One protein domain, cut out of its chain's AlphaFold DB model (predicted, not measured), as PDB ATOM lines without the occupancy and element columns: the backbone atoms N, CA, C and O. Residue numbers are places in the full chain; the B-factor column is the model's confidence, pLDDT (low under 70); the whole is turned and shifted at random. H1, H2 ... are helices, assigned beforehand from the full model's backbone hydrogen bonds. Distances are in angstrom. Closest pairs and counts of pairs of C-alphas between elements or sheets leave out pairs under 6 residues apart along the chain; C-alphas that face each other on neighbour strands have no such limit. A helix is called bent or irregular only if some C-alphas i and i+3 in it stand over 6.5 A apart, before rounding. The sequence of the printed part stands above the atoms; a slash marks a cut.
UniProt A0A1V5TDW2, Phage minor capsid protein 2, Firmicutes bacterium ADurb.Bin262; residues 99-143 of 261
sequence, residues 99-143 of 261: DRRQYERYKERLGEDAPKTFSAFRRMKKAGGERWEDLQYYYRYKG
ATOM      1  N   ASP A  99      23.004 -43.407 -43.219       96.75
ATOM      2  CA  ASP A  99      22.042 -42.357 -42.886       96.75
ATOM      3  C   ASP A  99      22.678 -40.975 -43.064       96.75
ATOM      4  O   ASP A  99      22.042 -40.076 -43.615       96.75
ATOM      5  N   ARG A 100      23.926 -40.791 -42.603       97.62
ATOM      6  CA  ARG A 100      24.661 -39.522 -42.721       97.62
ATOM      7  C   ARG A 100      24.857 -39.131 -44.179       97.62
ATOM      8  O   ARG A 100      24.458 -38.036 -44.562       97.62
ATOM      9  N   ARG A 101      25.390 -40.049 -44.987       97.88
ATOM     10  CA  ARG A 101      25.582 -39.843 -46.429       97.88
ATOM     11  C   ARG A 101      24.264 -39.554 -47.136       97.88
ATOM     12  O   ARG A 101      24.206 -38.709 -48.021       97.88
ATOM     13  N   GLN A 102      23.193 -40.258 -46.766       97.69
ATOM     14  CA  GLN A 102      21.872 -40.013 -47.335       97.69
ATOM     15  C   GLN A 102      21.369 -38.613 -46.973       97.69
ATOM     16  O   GLN A 102      20.886 -37.902 -47.848       97.69
ATOM     17  N   TYR A 103      21.513 -38.206 -45.714       98.00
ATOM     18  CA  TYR A 103      21.135 -36.874 -45.259       98.00
ATOM     19  C   TYR A 103      21.887 -35.770 -46.008       98.00
ATOM     20  O   TYR A 103      21.263 -34.809 -46.449       98.00
ATOM     21  N   GLU A 104      23.198 -35.922 -46.192       97.62
ATOM     22  CA  GLU A 104      24.033 -34.960 -46.919       97.62
ATOM     23  C   GLU A 104      23.567 -34.791 -48.367       97.62
ATOM     24  O   GLU A 104      23.310 -33.663 -48.778       97.62
ATOM     25  N   ARG A 105      23.305 -35.893 -49.089       97.19
ATOM     26  CA  ARG A 105      22.738 -35.829 -50.451       97.19
ATOM     27  C   ARG A 105      21.388 -35.116 -50.496       97.19
ATOM     28  O   ARG A 105      21.104 -34.368 -51.428       97.19
ATOM     29  N   TYR A 106      20.527 -35.364 -49.509       97.00
ATOM     30  CA  TYR A 106      19.221 -34.706 -49.436       97.00
ATOM     31  C   TYR A 106      19.364 -33.215 -49.139       97.00
ATOM     32  O   TYR A 106      18.661 -32.417 -49.749       97.00
ATOM     33  N   LYS A 107      20.276 -32.837 -48.238       96.00
ATOM     34  CA  LYS A 107      20.552 -31.442 -47.890       96.00
ATOM     35  C   LYS A 107      21.139 -30.671 -49.068       96.00
ATOM     36  O   LYS A 107      20.674 -29.575 -49.350       96.00
ATOM     37  N   GLU A 108      22.099 -31.256 -49.770       94.75
ATOM     38  CA  GLU A 108      22.693 -30.674 -50.975       94.75
ATOM     39  C   GLU A 108      21.638 -30.463 -52.065       94.75
ATOM     40  O   GLU A 108      21.497 -29.367 -52.602       94.75
ATOM     41  N   ARG A 109      20.828 -31.491 -52.345       94.44
ATOM     42  CA  ARG A 109      19.833 -31.409 -53.414       94.44
ATOM     43  C   ARG A 109      18.661 -30.506 -53.060       94.44
ATOM     44  O   ARG A 109      18.234 -29.742 -53.912       94.44
ATOM     45  N   LEU A 110      18.098 -30.594 -51.856       94.38
ATOM     46  CA  LEU A 110      16.871 -29.875 -51.483       94.38
ATOM     47  C   LEU A 110      17.134 -28.500 -50.856       94.38
ATOM     48  O   LEU A 110      16.244 -27.656 -50.907       94.38
ATOM     49  N   GLY A 111      18.334 -28.239 -50.332       92.38
ATOM     50  CA  GLY A 111      18.651 -26.992 -49.637       92.38
ATOM     51  C   GLY A 111      17.813 -26.827 -48.368       92.38
ATOM     52  O   GLY A 111      17.716 -27.750 -47.556       92.38
ATOM     53  N   GLU A 112      17.170 -25.668 -48.225       92.25
ATOM     54  CA  GLU A 112      16.320 -25.313 -47.074       92.25
ATOM     55  C   GLU A 112      15.095 -26.225 -46.894       92.25
ATOM     56  O   GLU A 112      14.544 -26.323 -45.797       92.25
ATOM     57  N   ASP A 113      14.677 -26.937 -47.946       91.94
ATOM     58  CA  ASP A 113      13.555 -27.878 -47.879       91.94
ATOM     59  C   ASP A 113      13.931 -29.242 -47.275       91.94
ATOM     60  O   ASP A 113      13.050 -30.055 -46.973       91.94
ATOM     61  N   ALA A 114      15.225 -29.525 -47.088       94.88
ATOM     62  CA  ALA A 114      15.672 -30.709 -46.360       94.88
ATOM     63  C   ALA A 114      15.456 -30.551 -44.841       94.88
ATOM     64  O   ALA A 114      15.386 -29.439 -44.315       94.88
ATOM     65  N   PRO A 115      15.434 -31.654 -44.066       96.12
ATOM     66  CA  PRO A 115      15.447 -31.553 -42.613       96.12
ATOM     67  C   PRO A 115      16.642 -30.730 -42.098       96.12
ATOM     68  O   PRO A 115      17.798 -30.998 -42.427       96.12
ATOM     69  N   LYS A 116      16.376 -29.763 -41.212       95.12
ATOM     70  CA  LYS A 116      17.399 -28.837 -40.686       95.12
ATOM     71  C   LYS A 116      18.582 -29.533 -40.009       95.12
ATOM     72  O   LYS A 116      19.694 -29.018 -40.013       95.12
ATOM     73  N   THR A 117      18.347 -30.702 -39.411       97.06
ATOM     74  CA  THR A 117      19.374 -31.471 -38.703       97.06
ATOM     75  C   THR A 117      19.330 -32.947 -39.072       97.06
ATOM     76  O   THR A 117      18.278 -33.510 -39.384       97.06
ATOM     77  N   PHE A 118      20.478 -33.610 -38.939       96.50
ATOM     78  CA  PHE A 118      20.599 -35.056 -39.123       96.50
ATOM     79  C   PHE A 118      19.699 -35.862 -38.183       96.50
ATOM     80  O   PHE A 118      19.082 -36.844 -38.591       96.50
ATOM     81  N   SER A 119      19.576 -35.430 -36.927       96.31
ATOM     82  CA  SER A 119      18.697 -36.081 -35.955       96.31
ATOM     83  C   SER A 119      17.231 -35.998 -36.385       96.31
ATOM     84  O   SER A 119      16.506 -36.983 -36.266       96.31
ATOM     85  N   ALA A 120      16.794 -34.858 -36.937       96.81
ATOM     86  CA  ALA A 120      15.450 -34.724 -37.495       96.81
ATOM     87  C   ALA A 120      15.247 -35.636 -38.716       96.81
ATOM     88  O   ALA A 120      14.221 -36.309 -38.793       96.81
ATOM     89  N   PHE A 121      16.237 -35.721 -39.612       97.56
ATOM     90  CA  PHE A 121      16.208 -36.638 -40.754       97.56
ATOM     91  C   PHE A 121      16.063 -38.101 -40.313       97.56
ATOM     92  O   PHE A 121      15.168 -38.797 -40.784       97.56
ATOM     93  N   ARG A 122      16.879 -38.564 -39.354       96.56
ATOM     94  CA  ARG A 122      16.790 -39.944 -38.845       96.56
ATOM     95  C   ARG A 122      15.456 -40.234 -38.172       96.56
ATOM     96  O   ARG A 122      14.907 -41.311 -38.381       96.56
ATOM     97  N   ARG A 123      14.920 -39.293 -37.384       96.62
ATOM     98  CA  ARG A 123      13.588 -39.449 -36.777       96.62
ATOM     99  C   ARG A 123      12.500 -39.554 -37.838       96.62
ATOM    100  O   ARG A 123      11.677 -40.452 -37.739       96.62
ATOM    101  N   MET A 124      12.531 -38.692 -38.855       96.62
ATOM    102  CA  MET A 124      11.584 -38.730 -39.973       96.62
ATOM    103  C   MET A 124      11.675 -40.054 -40.739       96.62
ATOM    104  O   MET A 124      10.659 -40.705 -40.940       96.62
ATOM    105  N   LYS A 125      12.888 -40.498 -41.086       96.44
ATOM    106  CA  LYS A 125      13.121 -41.782 -41.760       96.44
ATOM    107  C   LYS A 125      12.644 -42.974 -40.927       96.44
ATOM    108  O   LYS A 125      12.063 -43.900 -41.475       96.44
ATOM    109  N   LYS A 126      12.891 -42.958 -39.611       95.50
ATOM    110  CA  LYS A 126      12.455 -44.021 -38.693       95.50
ATOM    111  C   LYS A 126      10.935 -44.043 -38.520       95.50
ATOM    112  O   LYS A 126      10.367 -45.123 -38.449       95.50
ATOM    113  N   ALA A 127      10.306 -42.872 -38.416       96.69
ATOM    114  CA  ALA A 127       8.854 -42.753 -38.321       96.69
ATOM    115  C   ALA A 127       8.164 -43.181 -39.624       96.69
ATOM    116  O   ALA A 127       7.077 -43.745 -39.580       96.69
ATOM    117  N   GLY A 128       8.811 -42.941 -40.770       94.62
ATOM    118  CA  GLY A 128       8.247 -43.227 -42.081       94.62
ATOM    119  C   GLY A 128       7.025 -42.354 -42.379       94.62
ATOM    120  O   GLY A 128       6.947 -41.199 -41.949       94.62
ATOM    121  N   GLY A 129       6.086 -42.920 -43.136       95.00
ATOM    122  CA  GLY A 129       4.822 -42.287 -43.494       95.00
ATOM    123  C   GLY A 129       4.954 -41.133 -44.487       95.00
ATOM    124  O   GLY A 129       5.999 -40.913 -45.101       95.00
ATOM    125  N   GLU A 130       3.874 -40.363 -44.603       95.00
ATOM    126  CA  GLU A 130       3.680 -39.357 -45.654       95.00
ATOM    127  C   GLU A 130       4.823 -38.336 -45.741       95.00
ATOM    128  O   GLU A 130       5.326 -38.053 -46.822       95.00
ATOM    129  N   ARG A 131       5.318 -37.832 -44.602       94.62
ATOM    130  CA  ARG A 131       6.418 -36.848 -44.586       94.62
ATOM    131  C   ARG A 131       7.723 -37.411 -45.148       94.62
ATOM    132  O   ARG A 131       8.501 -36.669 -45.744       94.62
ATOM    133  N   TRP A 132       7.990 -38.696 -44.916       96.81
ATOM    134  CA  TRP A 132       9.165 -39.366 -45.462       96.81
ATOM    135  C   TRP A 132       8.996 -39.629 -46.961       96.81
ATOM    136  O   TRP A 132       9.911 -39.339 -47.733       96.81
ATOM    137  N   GLU A 133       7.820 -40.101 -47.376       96.81
ATOM    138  CA  GLU A 133       7.480 -40.326 -48.786       96.81
ATOM    139  C   GLU A 133       7.558 -39.034 -49.605       96.81
ATOM    140  O   GLU A 133       8.151 -39.015 -50.684       96.81
ATOM    141  N   ASP A 134       7.041 -37.933 -49.064       96.12
ATOM    142  CA  ASP A 134       7.128 -36.606 -49.665       96.12
ATOM    143  C   ASP A 134       8.579 -36.148 -49.804       96.12
ATOM    144  O   ASP A 134       8.983 -35.692 -50.869       96.12
ATOM    145  N   LEU A 135       9.405 -36.330 -48.768       96.75
ATOM    146  CA  LEU A 135      10.821 -35.982 -48.842       96.75
ATOM    147  C   LEU A 135      11.544 -36.795 -49.932       96.75
ATOM    148  O   LEU A 135      12.375 -36.251 -50.664       96.75
ATOM    149  N   GLN A 136      11.235 -38.091 -50.065       96.88
ATOM    150  CA  GLN A 136      11.758 -38.931 -51.146       96.88
ATOM    151  C   GLN A 136      11.273 -38.462 -52.521       96.88
ATOM    152  O   GLN A 136      12.069 -38.434 -53.464       96.88
ATOM    153  N   TYR A 137      10.004 -38.068 -52.630       96.25
ATOM    154  CA  TYR A 137       9.427 -37.510 -53.847       96.25
ATOM    155  C   TYR A 137      10.138 -36.210 -54.243       96.25
ATOM    156  O   TYR A 137      10.650 -36.110 -55.357       96.25
ATOM    157  N   TYR A 138      10.274 -35.255 -53.319       95.69
ATOM    158  CA  TYR A 138      10.972 -33.992 -53.570       95.69
ATOM    159  C   TYR A 138      12.413 -34.242 -54.005       95.69
ATOM    160  O   TYR A 138      12.869 -33.673 -54.995       95.69
ATOM    161  N   TYR A 139      13.116 -35.150 -53.320       95.44
ATOM    162  CA  TYR A 139      14.472 -35.531 -53.696       95.44
ATOM    163  C   TYR A 139      14.523 -36.097 -55.120       95.44
ATOM    164  O   TYR A 139      15.382 -35.706 -55.905       95.44
ATOM    165  N   ARG A 140      13.595 -36.976 -55.501       94.31
ATOM    166  CA  ARG A 140      13.577 -37.575 -56.841       94.31
ATOM    167  C   ARG A 140      13.263 -36.543 -57.928       94.31
ATOM    168  O   ARG A 140      13.970 -36.494 -58.932       94.31
ATOM    169  N   TYR A 141      12.254 -35.701 -57.710       91.38
ATOM    170  CA  TYR A 141      11.627 -34.900 -58.766       91.38
ATOM    171  C   TYR A 141      12.006 -33.417 -58.805       91.38
ATOM    172  O   TYR A 141      11.551 -32.742 -59.732       91.38
ATOM    173  N   LYS A 142      12.843 -32.913 -57.874       87.69
ATOM    174  CA  LYS A 142      13.368 -31.530 -57.920       87.69
ATOM    175  C   LYS A 142      13.894 -31.181 -59.315       87.69
ATOM    176  O   LYS A 142      13.424 -30.219 -59.912       87.69
ATOM    177  N   GLY A 143      14.761 -32.030 -59.879       84.38
ATOM    178  CA  GLY A 143      15.376 -31.774 -61.188       84.38
ATOM    179  C   GLY A 143      15.985 -30.370 -61.215       84.38
ATOM    180  O   GLY A 143      16.591 -29.966 -60.225       84.38
TER     181      GLY A 143
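AT A GLANCE: This is residues 99 to 143 of the 261 residues of the protein "Phage minor capsid protein 2" of Firmicutes bacterium ADurb.Bin262 (UniProt A0A1V5TDW2). Three short helices: H2 and H3 form a wide V, meeting at a corner by their link, and the longest helix, H1, stands at the V's open side and runs through it rather than along it, about perpendicular to both, touching H2 with its residues 99 to 103 and H3 with its residues 106 to 110. Residues 126 to 131, at the point of the V, stick out. The printed part has 45 residues, with three named helices in the order H1, H2, H3 and no named strand; the class is all helix. The whole is compact, with a radius of gyration of the C-alphas of 9.5 A, and rounded, spanning 26 by 20 by 16 A.

HOW THE PARTS SIT: H1, residues 99 to 113, touches H2, residues 118 to 127, with its residues 99 to 103 alone; the closest C-alphas, of Tyr 103 and Phe 118, are 6.4 A apart. Their lines are about perpendicular, at 78 degrees. With residues 106 to 110 alone, H1 touches residues 138 to 139 of H3, residues 130 to 141; the closest C-alphas, of Tyr 106 and Tyr 139, are 6.4 A apart. These lines are about perpendicular, at 77 degrees. H2 and H3 only just touch, only at the corner by their link, with 3 pairs of C-alphas within 8 A; the closest, of Lys 125 and Trp 132, are 5.9 A apart. They run opposite ways at a steep tilt of 64 degrees. In H2 and H3 every O i to N i+4 pair is within hydrogen-bond range; in H1, 9 of 11 are.

IN THESE COORDINATES: H1 begins at C-alpha 99, (22.042, -42.357, -42.886), and is 17.5 A long. It is irregular: C-alphas 109 and 112 are 9.5 A apart. H2 is 14.1 A long and begins at C-alpha 118, (20.599, -35.056, -39.123). H3 is 16.0 A long and ends at C-alpha 141, (11.627, -34.900, -58.766).

THE WHOLE: The two C-alphas farthest apart, of Ala 127 and Gly 143, are 26.2 A apart. The printed part has no cut, and both links are tight. The mean pLDDT of the printed part is 95.4, and no printed residue is under 70.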